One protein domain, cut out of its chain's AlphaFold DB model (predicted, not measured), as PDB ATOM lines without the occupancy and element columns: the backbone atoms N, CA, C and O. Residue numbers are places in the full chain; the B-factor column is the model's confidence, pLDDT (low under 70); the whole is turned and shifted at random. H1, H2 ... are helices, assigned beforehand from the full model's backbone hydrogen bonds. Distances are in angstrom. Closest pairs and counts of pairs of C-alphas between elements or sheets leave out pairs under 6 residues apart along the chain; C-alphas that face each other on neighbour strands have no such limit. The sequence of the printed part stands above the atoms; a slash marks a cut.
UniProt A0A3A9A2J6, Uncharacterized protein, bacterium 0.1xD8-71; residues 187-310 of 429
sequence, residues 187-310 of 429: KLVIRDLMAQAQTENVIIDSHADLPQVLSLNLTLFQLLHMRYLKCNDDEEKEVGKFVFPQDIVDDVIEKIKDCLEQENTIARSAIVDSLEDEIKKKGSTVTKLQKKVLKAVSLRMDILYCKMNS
ATOM      1  N   LYS A 187     202.467 125.553 193.156       88.31
ATOM      2  CA  LYS A 187     201.931 125.101 194.449       88.31
ATOM      3  C   LYS A 187     200.422 124.944 194.403       88.31
ATOM      4  O   LYS A 187     199.888 123.989 194.968       88.31
ATOM      5  N   LEU A 188     199.727 125.845 193.707       90.25
ATOM      6  CA  LEU A 188     198.288 125.742 193.478       90.25
ATOM      7  C   LEU A 188     197.934 124.459 192.714       90.25
ATOM      8  O   LEU A 188     197.030 123.747 193.147       90.25
ATOM      9  N   VAL A 189     198.653 124.149 191.630       91.06
ATOM     10  CA  VAL A 189     198.439 122.944 190.810       91.06
ATOM     11  C   VAL A 189     198.770 121.674 191.588       91.06
ATOM     12  O   VAL A 189     197.935 120.770 191.638       91.06
ATOM     13  N   ILE A 190     199.925 121.612 192.259       89.44
ATOM     14  CA  ILE A 190     200.311 120.462 193.091       89.44
ATOM     15  C   ILE A 190     199.277 120.216 194.185       89.44
ATOM     16  O   ILE A 190     198.813 119.089 194.345       89.44
ATOM     17  N   ARG A 191     198.847 121.258 194.905       88.38
ATOM     18  CA  ARG A 191     197.824 121.121 195.949       88.38
ATOM     19  C   ARG A 191     196.513 120.560 195.396       88.38
ATOM     20  O   ARG A 191     195.901 119.714 196.041       88.38
ATOM     21  N   ASP A 192     196.087 121.003 194.214       89.75
ATOM     22  CA  ASP A 192     194.853 120.533 193.576       89.75
ATOM     23  C   ASP A 192     194.963 119.087 193.052       89.75
ATOM     24  O   ASP A 192     193.980 118.342 193.081       89.75
ATOM     25  N   LEU A 193     196.153 118.673 192.602       88.19
ATOM     26  CA  LEU A 193     196.461 117.297 192.194       88.19
ATOM     27  C   LEU A 193     196.642 116.349 193.390       88.19
ATOM     28  O   LEU A 193     196.369 115.158 193.270       88.19
ATOM     29  N   MET A 194     197.077 116.857 194.545       83.50
ATOM     30  CA  MET A 194     197.320 116.074 195.765       83.50
ATOM     31  C   MET A 194     196.167 116.124 196.773       83.50
ATOM     32  O   MET A 194     196.296 115.604 197.880       83.50
ATOM     33  N   ALA A 195     195.012 116.686 196.406       75.94
ATOM     34  CA  ALA A 195     193.833 116.827 197.268       75.94
ATOM     35  C   ALA A 195     193.147 115.492 197.674       75.94
ATOM     36  O   ALA A 195     191.987 115.483 198.086       75.94
ATOM     37  N   GLN A 196     193.853 114.358 197.602       58.69
ATOM     38  CA  GLN A 196     193.382 113.010 197.944       58.69
ATOM     39  C   GLN A 196     192.764 112.894 199.347       58.69
ATOM     40  O   GLN A 196     191.916 112.031 199.562       58.69
ATOM     41  N   ALA A 197     193.127 113.769 200.289       49.41
ATOM     42  CA  ALA A 197     192.669 113.722 201.678       49.41
ATOM     43  C   ALA A 197     191.167 114.044 201.902       49.41
ATOM     44  O   ALA A 197     190.699 113.924 203.030       49.41
ATOM     45  N   GLN A 198     190.401 114.434 200.870       50.38
ATOM     46  CA  GLN A 198     188.959 114.758 200.960       50.38
ATOM     47  C   GLN A 198     188.094 113.965 199.949       50.38
ATOM     48  O   GLN A 198     187.134 114.483 199.384       50.38
ATOM     49  N   THR A 199     188.465 112.720 199.644       52.66
ATOM     50  CA  THR A 199     187.949 111.965 198.487       52.66
ATOM     51  C   THR A 199     186.532 111.400 198.668       52.66
ATOM     52  O   THR A 199     186.341 110.287 199.152       52.66
ATOM     53  N   GLU A 200     185.533 112.107 198.138       55.22
ATOM     54  CA  GLU A 200     184.371 111.459 197.516       55.22
ATOM     55  C   GLU A 200     184.706 111.132 196.049       55.22
ATOM     56  O   GLU A 200     185.227 111.975 195.311       55.22
ATOM     57  N   ASN A 201     184.435 109.895 195.615       61.31
ATOM     58  CA  ASN A 201     184.578 109.499 194.211       61.31
ATOM     59  C   ASN A 201     183.531 110.230 193.362       61.31
ATOM     60  O   ASN A 201     182.334 110.086 193.604       61.31
ATOM     61  N   VAL A 202     183.965 110.951 192.324       64.88
ATOM     62  CA  VAL A 202     183.036 111.595 191.386       64.88
ATOM     63  C   VAL A 202     182.609 110.587 190.320       64.88
ATOM     64  O   VAL A 202     183.416 110.149 189.496       64.88
ATOM     65  N   ILE A 203     181.328 110.218 190.348       64.12
ATOM     66  CA  ILE A 203     180.707 109.294 189.398       64.12
ATOM     67  C   ILE A 203     179.857 110.105 188.410       64.12
ATOM     68  O   ILE A 203     179.008 110.888 188.831       64.12
ATOM     69  N   ILE A 204     180.079 109.927 187.105       64.31
ATOM     70  CA  ILE A 204     179.409 110.686 186.040       64.31
ATOM     71  C   ILE A 204     178.663 109.776 185.061       64.31
ATOM     72  O   ILE A 204     179.212 108.803 184.546       64.31
ATOM     73  N   ASP A 205     177.414 110.121 184.760       55.97
ATOM     74  CA  ASP A 205     176.658 109.522 183.658       55.97
ATOM     75  C   ASP A 205     177.231 109.985 182.310       55.97
ATOM     76  O   ASP A 205     177.480 111.173 182.093       55.97
ATOM     77  N   SER A 206     177.426 109.052 181.378       56.09
ATOM     78  CA  SER A 206     177.948 109.356 180.046       56.09
ATOM     79  C   SER A 206     177.030 110.272 179.219       56.09
ATOM     80  O   SER A 206     177.509 110.971 178.316       56.09
ATOM     81  N   HIS A 207     175.738 110.314 179.560       53.16
ATOM     82  CA  HIS A 207     174.730 111.151 178.917       53.16
ATOM     83  C   HIS A 207     174.537 112.512 179.594       53.16
ATOM     84  O   HIS A 207     174.016 113.426 178.953       53.16
ATOM     85  N   ALA A 208     175.004 112.694 180.833       53.66
ATOM     86  CA  ALA A 208     174.889 113.966 181.536       53.66
ATOM     87  C   ALA A 208     175.880 115.010 180.988       53.66
ATOM     88  O   ALA A 208     177.017 114.716 180.593       53.66
ATOM     89  N   ASP A 209     175.449 116.269 180.949       53.38
ATOM     90  CA  ASP A 209     176.373 117.397 180.909       53.38
ATOM     91  C   ASP A 209     176.853 117.664 182.332       53.38
ATOM     92  O   ASP A 209     176.047 117.728 183.257       53.38
ATOM     93  N   LEU A 210     178.169 117.810 182.518       56.94
ATOM     94  CA  LEU A 210     178.698 118.267 183.797       56.94
ATOM     95  C   LEU A 210     178.294 119.744 183.945       56.94
ATOM     96  O   LEU A 210     178.731 120.564 183.129       56.94
ATOM     97  N   PRO A 211     177.464 120.109 184.936       52.75
ATOM     98  CA  PRO A 211     177.120 121.499 185.177       52.75
ATOM     99  C   PRO A 211     178.400 122.299 185.409       52.75
ATOM    100  O   PRO A 211     179.233 121.897 186.225       52.75
ATOM    101  N   GLN A 212     178.536 123.454 184.748       53.19
ATOM    102  CA  GLN A 212     179.703 124.334 184.913       53.19
ATOM    103  C   GLN A 212     179.975 124.635 186.396       53.19
ATOM    104  O   GLN A 212     181.120 124.601 186.836       53.19
ATOM    105  N   VAL A 213     178.908 124.821 187.181       52.69
ATOM    106  CA  VAL A 213     178.960 125.053 188.632       52.69
ATOM    107  C   VAL A 213     179.590 123.881 189.396       52.69
ATOM    108  O   VAL A 213     180.372 124.118 190.310       52.69
ATOM    109  N   LEU A 214     179.310 122.626 189.018       60.97
ATOM    110  CA  LEU A 214     179.952 121.467 189.647       60.97
ATOM    111  C   LEU A 214     181.442 121.420 189.295       60.97
ATOM    112  O   LEU A 214     182.263 121.257 190.190       60.97
ATOM    113  N   SER A 215     181.816 121.660 188.033       61.38
ATOM    114  CA  SER A 215     183.231 121.689 187.626       61.38
ATOM    115  C   SER A 215     184.075 122.764 188.321       61.38
ATOM    116  O   SER A 215     185.270 122.552 188.492       61.38
ATOM    117  N   LEU A 216     183.486 123.885 188.757       64.31
ATOM    118  CA  LEU A 216     184.209 124.912 189.525       64.31
ATOM    119  C   LEU A 216     184.657 124.406 190.908       64.31
ATOM    120  O   LEU A 216     185.681 124.858 191.428       64.31
ATOM    121  N   ASN A 217     183.905 123.467 191.488       71.44
ATOM    122  CA  ASN A 217     184.114 122.959 192.846       71.44
ATOM    123  C   ASN A 217     184.986 121.699 192.901       71.44
ATOM    124  O   ASN A 217     185.468 121.351 193.975       71.44
ATOM    125  N   LEU A 218     185.196 121.029 191.766       80.94
ATOM    126  CA  LEU A 218     186.034 119.836 191.690       80.94
ATOM    127  C   LEU A 218     187.518 120.203 191.595       80.94
ATOM    128  O   LEU A 218     187.898 121.158 190.911       80.94
ATOM    129  N   THR A 219     188.361 119.418 192.262       88.25
ATOM    130  CA  THR A 219     189.819 119.526 192.148       88.25
ATOM    131  C   THR A 219     190.329 118.871 190.866       88.25
ATOM    132  O   THR A 219     189.662 118.009 190.285       88.25
ATOM    133  N   LEU A 220     191.541 119.230 190.435       89.88
ATOM    134  CA  LEU A 220     192.219 118.534 189.335       89.88
ATOM    135  C   LEU A 220     192.289 117.023 189.590       89.88
ATOM    136  O   LEU A 220     191.972 116.247 188.690       89.88
ATOM    137  N   PHE A 221     192.603 116.595 190.819       89.31
ATOM    138  CA  PHE A 221     192.600 115.176 191.182       89.31
ATOM    139  C   PHE A 221     191.253 114.500 190.883       89.31
ATOM    140  O   PHE A 221     191.212 113.481 190.191       89.31
ATOM    141  N   GLN A 222     190.151 115.088 191.364       87.25
ATOM    142  CA  GLN A 222     188.797 114.551 191.184       87.25
ATOM    143  C   GLN A 222     188.380 114.499 189.711       87.25
ATOM    144  O   GLN A 222     187.730 113.546 189.287       87.25
ATOM    145  N   LEU A 223     188.761 115.509 188.922       88.75
ATOM    146  CA  LEU A 223     188.466 115.558 187.491       88.75
ATOM    147  C   LEU A 223     189.226 114.475 186.712       88.75
ATOM    148  O   LEU A 223     188.643 113.823 185.847       88.75
ATOM    149  N   LEU A 224     190.503 114.259 187.034       89.69
ATOM    150  CA  LEU A 224     191.348 113.260 186.372       89.69
ATOM    151  C   LEU A 224     190.973 111.817 186.750       89.69
ATOM    152  O   LEU A 224     191.085 110.917 185.921       89.69
ATOM    153  N   HIS A 225     190.455 111.605 187.963       88.12
ATOM    154  CA  HIS A 225     190.044 110.293 188.484       88.12
ATOM    155  C   HIS A 225     188.532 110.041 188.392       88.12
ATOM    156  O   HIS A 225     188.000 109.153 189.064       88.12
ATOM    157  N   MET A 226     187.822 110.807 187.562       86.56
ATOM    158  CA  MET A 226     186.377 110.670 187.374       86.56
ATOM    159  C   MET A 226     186.007 109.291 186.800       86.56
ATOM    160  O   MET A 226     186.715 108.755 185.943       86.56
ATOM    161  N   ARG A 227     184.882 108.714 187.252       84.50
ATOM    162  CA  ARG A 227     184.433 107.354 186.886       84.50
ATOM    163  C   ARG A 227     183.040 107.334 186.261       84.50
ATOM    164  O   ARG A 227     182.215 108.181 186.574       84.50
ATOM    165  N   TYR A 228     182.753 106.340 185.424       73.00
ATOM    166  CA  TYR A 228     181.443 106.167 184.788       73.00
ATOM    167  C   TYR A 228     180.355 105.681 185.764       73.00
ATOM    168  O   TYR A 228     180.556 104.714 186.504       73.00
ATOM    169  N   LEU A 229     179.172 106.304 185.698       67.50
ATOM    170  CA  LEU A 229     177.902 105.764 186.188       67.50
ATOM    171  C   LEU A 229     177.388 104.740 185.166       67.50
ATOM    172  O   LEU A 229     177.510 104.953 183.960       67.50
ATOM    173  N   LYS A 230     176.820 103.630 185.646       59.16
ATOM    174  CA  LYS A 230     176.258 102.548 184.825       59.16
ATOM    175  C   LYS A 230     175.388 103.093 183.684       59.16
ATOM    176  O   LYS A 230     174.417 103.788 183.958       59.16
ATOM    177  N   CYS A 231     175.713 102.754 182.437       48.88
ATOM    178  CA  CYS A 231     174.824 102.975 181.295       48.88
ATOM    179  C   CYS A 231     174.157 101.644 180.946       48.88
ATOM    180  O   CYS A 231     174.840 100.625 180.836       48.88
ATOM    181  N   ASN A 232     172.828 101.645 180.853       46.16
ATOM    182  CA  ASN A 232     172.085 100.492 180.361       46.16
ATOM    183  C   ASN A 232     172.374 100.293 178.870       46.16
ATOM    184  O   ASN A 232     172.397 101.264 178.119       46.16
ATOM    185  N   ASP A 233     172.562  99.021 178.519       48.72
ATOM    186  CA  ASP A 233     172.252  98.385 177.239       48.72
ATOM    187  C   ASP A 233     172.703  99.143 175.981       48.72
ATOM    188  O   ASP A 233     171.885  99.668 175.238       48.72
ATOM    189  N   ASP A 234     174.021  99.245 175.788       46.12
ATOM    190  CA  ASP A 234     174.713  98.879 174.538       46.12
ATOM    191  C   ASP A 234     176.193  99.321 174.618       46.12
ATOM    192  O   ASP A 234     176.536 100.497 174.534       46.12
ATOM    193  N   GLU A 235     177.049  98.317 174.829       49.28
ATOM    194  CA  GLU A 235     178.503  98.256 174.598       49.28
ATOM    195  C   GLU A 235     179.478  99.201 175.377       49.28
ATOM    196  O   GLU A 235     179.490 100.427 175.293       49.28
ATOM    197  N   GLU A 236     180.405  98.542 176.099       50.06
ATOM    198  CA  GLU A 236     181.776  98.969 176.467       50.06
ATOM    199  C   GLU A 236     182.070  99.950 177.624       50.06
ATOM    200  O   GLU A 236     183.213 100.403 177.769       50.06
ATOM    201  N   LYS A 237     181.142 100.242 178.542       54.84
ATOM    202  CA  LYS A 237     181.492 101.035 179.745       54.84
ATOM    203  C   LYS A 237     181.094 100.352 181.042       54.84
ATOM    204  O   LYS A 237     179.993 100.529 181.554       54.84
ATOM    205  N   GLU A 238     182.037  99.584 181.584       58.44
ATOM    206  CA  GLU A 238     181.933  99.003 182.920       58.44
ATOM    207  C   GLU A 238     181.716 100.097 183.976       58.44
ATOM    208  O   GLU A 238     182.406 101.121 184.010       58.44
ATOM    209  N   VAL A 239     180.742  99.867 184.854       62.34
ATOM    210  CA  VAL A 239     180.428 100.741 185.990       62.34
ATOM    211  C   VAL A 239     181.677 100.958 186.831       62.34
ATOM    212  O   VAL A 239     182.348 100.001 187.207       62.34
ATOM    213  N   GLY A 240     181.985 102.210 187.161       66.62
ATOM    214  CA  GLY A 240     183.143 102.520 187.994       66.62
ATOM    215  C   GLY A 240     184.489 102.489 187.263       66.62
ATOM    216  O   GLY A 240     185.502 102.775 187.902       66.62
ATOM    217  N   LYS A 241     184.526 102.225 185.946       80.00
ATOM    218  CA  LYS A 241     185.725 102.444 185.124       80.00
ATOM    219  C   LYS A 241     186.042 103.939 185.044       80.00
ATOM    220  O   LYS A 241     185.138 104.775 185.035       80.00
ATOM    221  N   PHE A 242     187.323 104.279 184.977       84.31
ATOM    222  CA  PHE A 242     187.773 105.663 184.845       84.31
ATOM    223  C   PHE A 242     187.471 106.242 183.455       84.31
ATOM    224  O   PHE A 242     187.532 105.538 182.443       84.31
ATOM    225  N   VAL A 243     187.154 107.539 183.403       86.31
ATOM    226  CA  VAL A 243     186.914 108.275 182.148       86.31
ATOM    227  C   VAL A 243     188.193 108.372 181.313       86.31
ATOM    228  O   VAL A 243     188.144 108.225 180.086       86.31
ATOM    229  N   PHE A 244     189.332 108.578 181.974       88.88
ATOM    230  CA  PHE A 244     190.663 108.478 181.383       88.88
ATOM    231  C   PHE A 244     191.347 107.186 181.853       88.88
ATOM    232  O   PHE A 244     191.192 106.824 183.021       88.88
ATOM    233  N   PRO A 245     192.092 106.481 180.982       88.69
ATOM    234  CA  PRO A 245     192.938 105.367 181.407       88.69
ATOM    235  C   PRO A 245     193.895 105.810 182.523       88.69
ATOM    236  O   PRO A 245     194.519 106.863 182.406       88.69
ATOM    237  N   GLN A 246     193.964 105.050 183.619       89.38
ATOM    238  CA  GLN A 246     194.726 105.451 184.811       89.38
ATOM    239  C   GLN A 246     196.223 105.524 184.550       89.38
ATOM    240  O   GLN A 246     196.846 106.485 184.963       89.38
ATOM    241  N   ASP A 247     196.758 104.591 183.770       89.94
ATOM    242  CA  ASP A 247     198.144 104.614 183.310       89.94
ATOM    243  C   ASP A 247     198.493 105.934 182.601       89.94
ATOM    244  O   ASP A 247     199.524 106.529 182.876       89.94
ATOM    245  N   ILE A 248     197.600 106.455 181.749       91.94
ATOM    246  CA  ILE A 248     197.798 107.769 181.113       91.94
ATOM    247  C   ILE A 248     197.743 108.909 182.140       91.94
ATOM    248  O   ILE A 248     198.512 109.862 182.046       91.94
ATOM    249  N   VAL A 249     196.796 108.858 183.080       90.88
ATOM    250  CA  VAL A 249     196.645 109.901 184.107       90.88
ATOM    251  C   VAL A 249     197.876 109.954 185.007       90.88
ATOM    252  O   VAL A 249     198.390 111.045 185.245       90.88
ATOM    253  N   ASP A 250     198.357 108.798 185.456       89.75
ATOM    254  CA  ASP A 250     199.539 108.663 186.300       89.75
ATOM    255  C   ASP A 250     200.782 109.196 185.572       89.75
ATOM    256  O   ASP A 250     201.456 110.073 186.113       89.75
ATOM    257  N   ASP A 251     200.997 108.799 184.308       91.00
ATOM    258  CA  ASP A 251     202.101 109.291 183.466       91.00
ATOM    259  C   ASP A 251     202.084 110.827 183.321       91.00
ATOM    260  O   ASP A 251     203.124 111.490 183.343       91.00
ATOM    261  N   VAL A 252     200.901 111.428 183.128       91.81
ATOM    262  CA  VAL A 252     200.763 112.890 182.990       91.81
ATOM    263  C   VAL A 252     201.016 113.597 184.321       91.81
ATOM    264  O   VAL A 252     201.689 114.629 184.342       91.81
ATOM    265  N   ILE A 253     200.499 113.064 185.430       91.06
ATOM    266  CA  ILE A 253     200.723 113.636 186.764       91.06
ATOM    267  C   ILE A 253     202.209 113.572 187.131       91.06
ATOM    268  O   ILE A 253     202.727 114.549 187.671       91.06
ATOM    269  N   GLU A 254     202.891 112.464 186.836       90.69
ATOM    270  CA  GLU A 254     204.327 112.297 187.080       90.69
ATOM    271  C   GLU A 254     205.146 113.310 186.275       90.69
ATOM    272  O   GLU A 254     205.882 114.092 186.868       90.69
ATOM    273  N   LYS A 255     204.902 113.442 184.962       91.00
ATOM    274  CA  LYS A 255     205.582 114.455 184.129       91.00
ATOM    275  C   LYS A 255     205.416 115.876 184.657       91.00
ATOM    276  O   LYS A 255     206.355 116.667 184.607       91.00
ATOM    277  N   ILE A 256     204.223 116.222 185.144       89.75
ATOM    278  CA  ILE A 256     203.969 117.550 185.715       89.75
ATOM    279  C   ILE A 256     204.738 117.731 187.018       89.75
ATOM    280  O   ILE A 256     205.329 118.790 187.212       89.75
ATOM    281  N   LYS A 257     204.746 116.726 187.899       87.38
ATOM    282  CA  LYS A 257     205.529 116.772 189.138       87.38
ATOM    283  C   LYS A 257     207.011 116.935 188.836       87.38
ATOM    284  O   LYS A 257     207.597 117.875 189.355       87.38
ATOM    285  N   ASP A 258     207.563 116.134 187.930       89.19
ATOM    286  CA  ASP A 258     208.969 116.215 187.526       89.19
ATOM    287  C   ASP A 258     209.320 117.602 186.977       89.19
ATOM    288  O   ASP A 258     210.344 118.184 187.336       89.19
ATOM    289  N   CYS A 259     208.452 118.176 186.133       87.88
ATOM    290  CA  CYS A 259     208.647 119.532 185.620       87.88
ATOM    291  C   CYS A 259     208.657 120.569 186.750       87.88
ATOM    292  O   CYS A 259     209.510 121.454 186.763       87.88
ATOM    293  N   LEU A 260     207.721 120.466 187.693       86.38
ATOM    294  CA  LEU A 260     207.604 121.406 188.805       86.38
ATOM    295  C   LEU A 260     208.728 121.247 189.840       86.38
ATOM    296  O   LEU A 260     209.179 122.247 190.391       86.38
ATOM    297  N   GLU A 261     209.220 120.029 190.078       83.81
ATOM    298  CA  GLU A 261     210.389 119.755 190.928       83.81
ATOM    299  C   GLU A 261     211.682 120.336 190.343       83.81
ATOM    300  O   GLU A 261     212.574 120.735 191.087       83.81
ATOM    301  N   GLN A 262     211.766 120.438 189.014       84.12
ATOM    302  CA  GLN A 262     212.860 121.101 188.298       84.12
ATOM    303  C   GLN A 262     212.681 122.625 188.183       84.12
ATOM    304  O   GLN A 262     213.425 123.265 187.445       84.12
ATOM    305  N   GLU A 263     211.698 123.207 188.880       80.38
ATOM    306  CA  GLU A 263     211.353 124.637 188.827       80.38
ATOM    307  C   GLU A 263     210.961 125.136 187.418       80.38
ATOM    308  O   GLU A 263     210.982 126.338 187.137       80.38
ATOM    309  N   ASN A 264     210.549 124.233 186.520       83.38
ATOM    310  CA  ASN A 264     210.086 124.616 185.190       83.38
ATOM    311  C   ASN A 264     208.673 125.210 185.250       83.38
ATOM    312  O   ASN A 264     207.792 124.756 185.984       83.38
ATOM    313  N   THR A 265     208.421 126.211 184.406       84.50
ATOM    314  CA  THR A 265     207.076 126.785 184.258       84.50
ATOM    315  C   THR A 265     206.150 125.797 183.548       84.50
ATOM    316  O   THR A 265     206.532 125.179 182.555       84.50
ATOM    317  N   ILE A 266     204.907 125.689 184.021       86.38
ATOM    318  CA  ILE A 266     203.843 124.915 183.369       86.38
ATOM    319  C   ILE A 266     202.779 125.844 182.782       86.38
ATOM    320  O   ILE A 266     202.375 126.835 183.399       86.38
ATOM    321  N   ALA A 267     202.289 125.513 181.592       85.69
ATOM    322  CA  ALA A 267     201.208 126.260 180.966       85.69
ATOM    323  C   ALA A 267     199.843 125.947 181.582       85.69
ATOM    324  O   ALA A 267     199.592 124.856 182.097       85.69
ATOM    325  N   ARG A 268     198.891 126.867 181.401       85.56
ATOM    326  CA  ARG A 268     197.475 126.630 181.732       85.56
ATOM    327  C   ARG A 268     196.886 125.426 180.998       85.56
ATOM    328  O   ARG A 268     196.060 124.713 181.560       85.56
ATOM    329  N   SER A 269     197.311 125.196 179.755       86.31
ATOM    330  CA  SER A 269     196.839 124.079 178.938       86.31
ATOM    331  C   SER A 269     197.613 122.782 179.160       86.31
ATOM    332  O   SER A 269     197.196 121.769 178.613       86.31
ATOM    333  N   ALA A 270     198.680 122.776 179.973       89.44
ATOM    334  CA  ALA A 270     199.631 121.666 180.033       89.44
ATOM    335  C   ALA A 270     198.971 120.310 180.319       89.44
ATOM    336  O   ALA A 270     199.179 119.373 179.562       89.44
ATOM    337  N   ILE A 271     198.101 120.219 181.334       90.88
ATOM    338  CA  ILE A 271     197.396 118.963 181.658       90.88
ATOM    339  C   ILE A 271     196.550 118.479 180.476       90.88
ATOM    340  O   ILE A 271     196.552 117.294 180.148       90.88
ATOM    341  N   VAL A 272     195.799 119.389 179.852       90.38
ATOM    342  CA  VAL A 272     194.891 119.050 178.751       90.38
ATOM    343  C   VAL A 272     195.686 118.619 177.523       90.38
ATOM    344  O   VAL A 272     195.409 117.553 176.981       90.38
ATOM    345  N   ASP A 273     196.683 119.411 177.126       90.94
ATOM    346  CA  ASP A 273     197.533 119.135 175.968       90.94
ATOM    347  C   ASP A 273     198.294 117.802 176.172       90.94
ATOM    348  O   ASP A 273     198.252 116.935 175.299       90.94
ATOM    349  N   SER A 274     198.866 117.555 177.362       92.12
ATOM    350  CA  SER A 274     199.538 116.287 177.690       92.12
ATOM    351  C   SER A 274     198.606 115.073 177.630       92.12
ATOM    352  O   SER A 274     198.974 114.049 177.056       92.12
ATOM    353  N   LEU A 275     197.394 115.162 178.193       91.94
ATOM    354  CA  LEU A 275     196.420 114.066 178.125       91.94
ATOM    355  C   LEU A 275     196.024 113.757 176.682       91.94
ATOM    356  O   LEU A 275     195.947 112.589 176.299       91.94
ATOM    357  N   GLU A 276     195.757 114.786 175.876       91.56
ATOM    358  CA  GLU A 276     195.414 114.591 174.470       91.56
ATOM    359  C   GLU A 276     196.555 113.932 173.690       91.56
ATOM    360  O   GLU A 276     196.295 113.050 172.868       91.56
ATOM    361  N   ASP A 277     197.797 114.333 173.947       91.56
ATOM    362  CA  ASP A 277     198.971 113.776 173.280       91.56
ATOM    363  C   ASP A 277     199.219 112.318 173.675       91.56
ATOM    364  O   ASP A 277     199.442 111.484 172.798       91.56
ATOM    365  N   GLU A 278     199.108 111.964 174.956       90.94
ATOM    366  CA  GLU A 278     199.264 110.574 175.409       90.94
ATOM    367  C   GLU A 278     198.141 109.655 174.897       90.94
ATOM    368  O   GLU A 278     198.401 108.528 174.466       90.94
ATOM    369  N   ILE A 279     196.896 110.144 174.836       88.81
ATOM    370  CA  ILE A 279     195.779 109.400 174.229       88.81
ATOM    371  C   ILE A 279     196.045 109.147 172.736       88.81
ATOM    372  O   ILE A 279     195.856 108.023 172.259       88.81
ATOM    373  N   LYS A 280     196.517 110.165 172.000       88.62
ATOM    374  CA  LYS A 280     196.858 110.040 170.572       88.62
ATOM    375  C   LYS A 280     198.030 109.084 170.345       88.62
ATOM    376  O   LYS A 280     197.966 108.273 169.424       88.62
ATOM    377  N   LYS A 281     199.076 109.130 171.183       88.75
ATOM    378  CA  LYS A 281     200.237 108.218 171.103       88.75
ATOM    379  C   LYS A 281     199.833 106.750 171.229       88.75
ATOM    380  O   LYS A 281     200.402 105.906 170.547       88.75
ATOM    381  N   LYS A 282     198.809 106.447 172.035       84.88
ATOM    382  CA  LYS A 282     198.234 105.096 172.175       84.88
ATOM    383  C   LYS A 282     197.245 104.725 171.055       84.88
ATOM    384  O   LYS A 282     196.493 103.765 171.191       84.88
ATOM    385  N   GLY A 283     197.215 105.479 169.953       81.06
ATOM    386  CA  GLY A 283     196.368 105.206 168.786       81.06
ATOM    387  C   GLY A 283     194.872 105.423 169.025       81.06
ATOM    388  O   GLY A 283     194.053 105.002 168.211       81.06
ATOM    389  N   SER A 284     194.501 106.064 170.136       83.56
ATOM    390  CA  SER A 284     193.112 106.311 170.516       83.56
ATOM    391  C   SER A 284     192.691 107.743 170.188       83.56
ATOM    392  O   SER A 284     193.512 108.650 170.061       83.56
ATOM    393  N   THR A 285     191.382 107.972 170.063       83.81
ATOM    394  CA  THR A 285     190.823 109.321 169.890       83.81
ATOM    395  C   THR A 285     190.059 109.751 171.134       83.81
ATOM    396  O   THR A 285     189.441 108.939 171.821       83.81
ATOM    397  N   VAL A 286     190.092 111.053 171.428       84.50
ATOM    398  CA  VAL A 286     189.388 111.616 172.583       84.50
ATOM    399  C   VAL A 286     187.877 111.502 172.369       84.50
ATOM    400  O   VAL A 286     187.304 112.128 171.467       84.50
ATOM    401  N   THR A 287     187.218 110.730 173.229       84.44
ATOM    402  CA  THR A 287     185.767 110.511 173.186       84.44
ATOM    403  C   THR A 287     184.982 111.788 173.516       84.44
ATOM    404  O   THR A 287     185.502 112.738 174.107       84.44
ATOM    405  N   LYS A 288     183.682 111.820 173.186       79.69
ATOM    406  CA  LYS A 288     182.805 112.968 173.491       79.69
ATOM    407  C   LYS A 288     182.798 113.320 174.985       79.69
ATOM    408  O   LYS A 288     182.839 114.503 175.312       79.69
ATOM    409  N   LEU A 289     182.768 112.324 175.875       78.06
ATOM    410  CA  LEU A 289     182.791 112.570 177.321       78.06
ATOM    411  C   LEU A 289     184.161 113.064 177.790       78.06
ATOM    412  O   LEU A 289     184.215 114.047 178.520       78.06
ATOM    413  N   GLN A 290     185.257 112.457 177.328       86.50
ATOM    414  CA  GLN A 290     186.605 112.940 177.651       86.50
ATOM    415  C   GLN A 290     186.778 114.405 177.238       86.50
ATOM    416  O   GLN A 290     187.272 115.194 178.029       86.50
ATOM    417  N   LYS A 291     186.252 114.824 176.077       84.00
ATOM    418  CA  LYS A 291     186.225 116.247 175.686       84.00
ATOM    419  C   LYS A 291     185.461 117.131 176.678       84.00
ATOM    420  O   LYS A 291     185.858 118.274 176.888       84.00
ATOM    421  N   LYS A 292     184.365 116.651 177.279       78.81
ATOM    422  CA  LYS A 292     183.645 117.398 178.328       78.81
ATOM    423  C   LYS A 292     184.491 117.515 179.598       78.81
ATOM    424  O   LYS A 292     184.590 118.608 180.146       78.81
ATOM    425  N   VAL A 293     185.135 116.428 180.031       84.88
ATOM    426  CA  VAL A 293     185.992 116.446 181.229       84.88
ATOM    427  C   VAL A 293     187.245 117.299 181.004       84.88
ATOM    428  O   VAL A 293     187.569 118.113 181.857       84.88
ATOM    429  N   LEU A 294     187.883 117.237 179.832       87.81
ATOM    430  CA  LEU A 294     189.009 118.113 179.476       87.81
ATOM    431  C   LEU A 294     188.626 119.599 179.510       87.81
ATOM    432  O   LEU A 294     189.419 120.422 179.957       87.81
ATOM    433  N   LYS A 295     187.398 119.964 179.116       81.62
ATOM    434  CA  LYS A 295     186.897 121.340 179.291       81.62
ATOM    435  C   LYS A 295     186.784 121.731 180.766       81.62
ATOM    436  O   LYS A 295     187.111 122.863 181.106       81.62
ATOM    437  N   ALA A 296     186.343 120.818 181.632       82.06
ATOM    438  CA  ALA A 296     186.293 121.057 183.074       82.06
ATOM    439  C   ALA A 296     187.700 121.183 183.686       82.06
ATOM    440  O   ALA A 296     187.923 122.056 184.519       82.06
ATOM    441  N   VAL A 297     188.664 120.377 183.227       87.75
ATOM    442  CA  VAL A 297     190.083 120.491 183.609       87.75
ATOM    443  C   VAL A 297     190.660 121.835 183.160       87.75
ATOM    444  O   VAL A 297     191.257 122.535 183.971       87.75
ATOM    445  N   SER A 298     190.428 122.237 181.906       86.25
ATOM    446  CA  SER A 298     190.837 123.551 181.388       86.25
ATOM    447  C   SER A 298     190.255 124.686 182.226       86.25
ATOM    448  O   SER A 298     190.975 125.617 182.578       86.25
ATOM    449  N   LEU A 299     188.970 124.589 182.583       80.50
ATOM    450  CA  LEU A 299     188.323 125.549 183.468       80.50
ATOM    451  C   LEU A 299     189.037 125.604 184.815       80.50
ATOM    452  O   LEU A 299     189.421 126.687 185.242       80.50
ATOM    453  N   ARG A 300     189.270 124.460 185.469       86.81
ATOM    454  CA  ARG A 300     189.946 124.423 186.769       86.81
ATOM    455  C   ARG A 300     191.357 125.017 186.706       86.81
ATOM    456  O   ARG A 300     191.719 125.773 187.602       86.81
ATOM    457  N   MET A 301     192.113 124.758 185.641       87.94
ATOM    458  CA  MET A 301     193.426 125.377 185.422       87.94
ATOM    459  C   MET A 301     193.342 126.903 185.297       87.94
ATOM    460  O   MET A 301     194.144 127.608 185.913       87.94
ATOM    461  N   ASP A 302     192.342 127.426 184.584       83.56
ATOM    462  CA  ASP A 302     192.094 128.870 184.520       83.56
ATOM    463  C   ASP A 302     191.764 129.455 185.903       83.56
ATOM    464  O   ASP A 302     192.252 130.538 186.227       83.56
ATOM    465  N   ILE A 303     191.003 128.747 186.751       82.88
ATOM    466  CA  ILE A 303     190.742 129.167 188.144       82.88
ATOM    467  C   ILE A 303     192.050 129.318 188.909       82.88
ATOM    468  O   ILE A 303     192.274 130.350 189.537       82.88
ATOM    469  N   LEU A 304     192.903 128.292 188.880       87.88
ATOM    470  CA  LEU A 304     194.172 128.297 189.606       87.88
ATOM    471  C   LEU A 304     195.085 129.419 189.101       87.88
ATOM    472  O   LEU A 304     195.694 130.127 189.900       87.88
ATOM    473  N   TYR A 305     195.108 129.659 187.790       87.38
ATOM    474  CA  TYR A 305     195.866 130.764 187.212       87.38
ATOM    475  C   TYR A 305     195.323 132.126 187.653       87.38
ATOM    476  O   TYR A 305     196.085 133.023 188.015       87.38
ATOM    477  N   CYS A 306     194.000 132.295 187.665       85.56
ATOM    478  CA  CYS A 306     193.394 133.523 188.160       85.56
ATOM    479  C   CYS A 306     193.683 133.716 189.657       85.56
ATOM    480  O   CYS A 306     194.003 134.832 190.050       85.56
ATOM    481  N   LYS A 307     193.665 132.654 190.478       87.12
ATOM    482  CA  LYS A 307     194.060 132.711 191.900       87.12
ATOM    483  C   LYS A 307     195.510 133.143 192.091       87.12
ATOM    484  O   LYS A 307     195.771 133.947 192.974       87.12
ATOM    485  N   MET A 308     196.440 132.696 191.244       89.25
ATOM    486  CA  MET A 308     197.823 133.195 191.286       89.25
ATOM    487  C   MET A 308     197.890 134.714 191.070       89.25
ATOM    488  O   MET A 308     198.721 135.398 191.659       89.25
ATOM    489  N   ASN A 309     197.028 135.263 190.212       87.69
ATOM    490  CA  ASN A 309     197.024 136.697 189.931       87.69
ATOM    491  C   ASN A 309     196.215 137.516 190.942       87.69
ATOM    492  O   ASN A 309     196.557 138.667 191.177       87.69
ATOM    493  N   SER A 310     195.137 136.954 191.490       85.06
ATOM    494  CA  SER A 310     194.118 137.698 192.244       85.06
ATOM    495  C   SER A 310     193.946 137.275 193.696       85.06
ATOM    496  O   SER A 310     193.148 137.885 194.396       85.06
TER     497      SER A 310
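Overview. This is residues 187 to 310 of the 429 residues of an uncharacterized protein of bacterium 0.1xD8-71 (UniProt A0A3A9A2J6). A long helix, H7, runs along one side with the short helices H1, H3 and H4 packed on it, while H5, H6 and H7 fold back on one another as two successive helical hairpins. H4 sits near the middle, and the long unnamed stretch of residues 225 to 245 loops out to 27 A from the mean of the C-alphas. The printed part has 124 residues with seven named helices, H1 to H7 in order, and no named strand: all helix. It is compact, with a radius of gyration of the C-alphas of 14.5 A and spans of 48 by 32 by 23 A.

Arrangement. H1, residues 187 to 193, touches residues 301 to 308 of the hub H7, residues 288 to 310, at a shallow tilt of 25 degrees, opposite ways; their closest C-alphas, of Leu 188 and Leu 304, are 6.2 A apart. H2, residues 195 to 198, meets H1 only through their link. H3, residues 212 to 217, touches H7 at a steep tilt of 57 degrees, the same way, closest at C-alphas 215 and 296, 5.5 A. H4, residues 220 to 224, touches H7, closest at C-alphas 220 and 297, 6.4 A. H5, residues 246 to 261, forms a hairpin with H6, residues 270 to 281, at 44 degrees, closest at C-alphas 252 and 274, 6.4 A. H6 and H7 form another at 26 degrees, closest at C-alphas 272 and 294, 6.0 A. Every O i to N i+4 pair is within hydrogen-bond range in H1, H4, H5, H6 and H7, and 1 of 2 in H3; H2 is too short for one.

Along the chain. H1 begins at C-alpha 187 (201.931, 125.101, 194.449). H5 is 22.1 A long, H6 16.2 A and H7 33.0 A, ending at C-alpha 310 (194.118, 137.698, 192.244).

Size, cuts and confidence. The printed part has no cut. The links H2 to H3 and H4 to H5 are long. Residues 196 to 216 and 229 to 240 have pLDDT under 70.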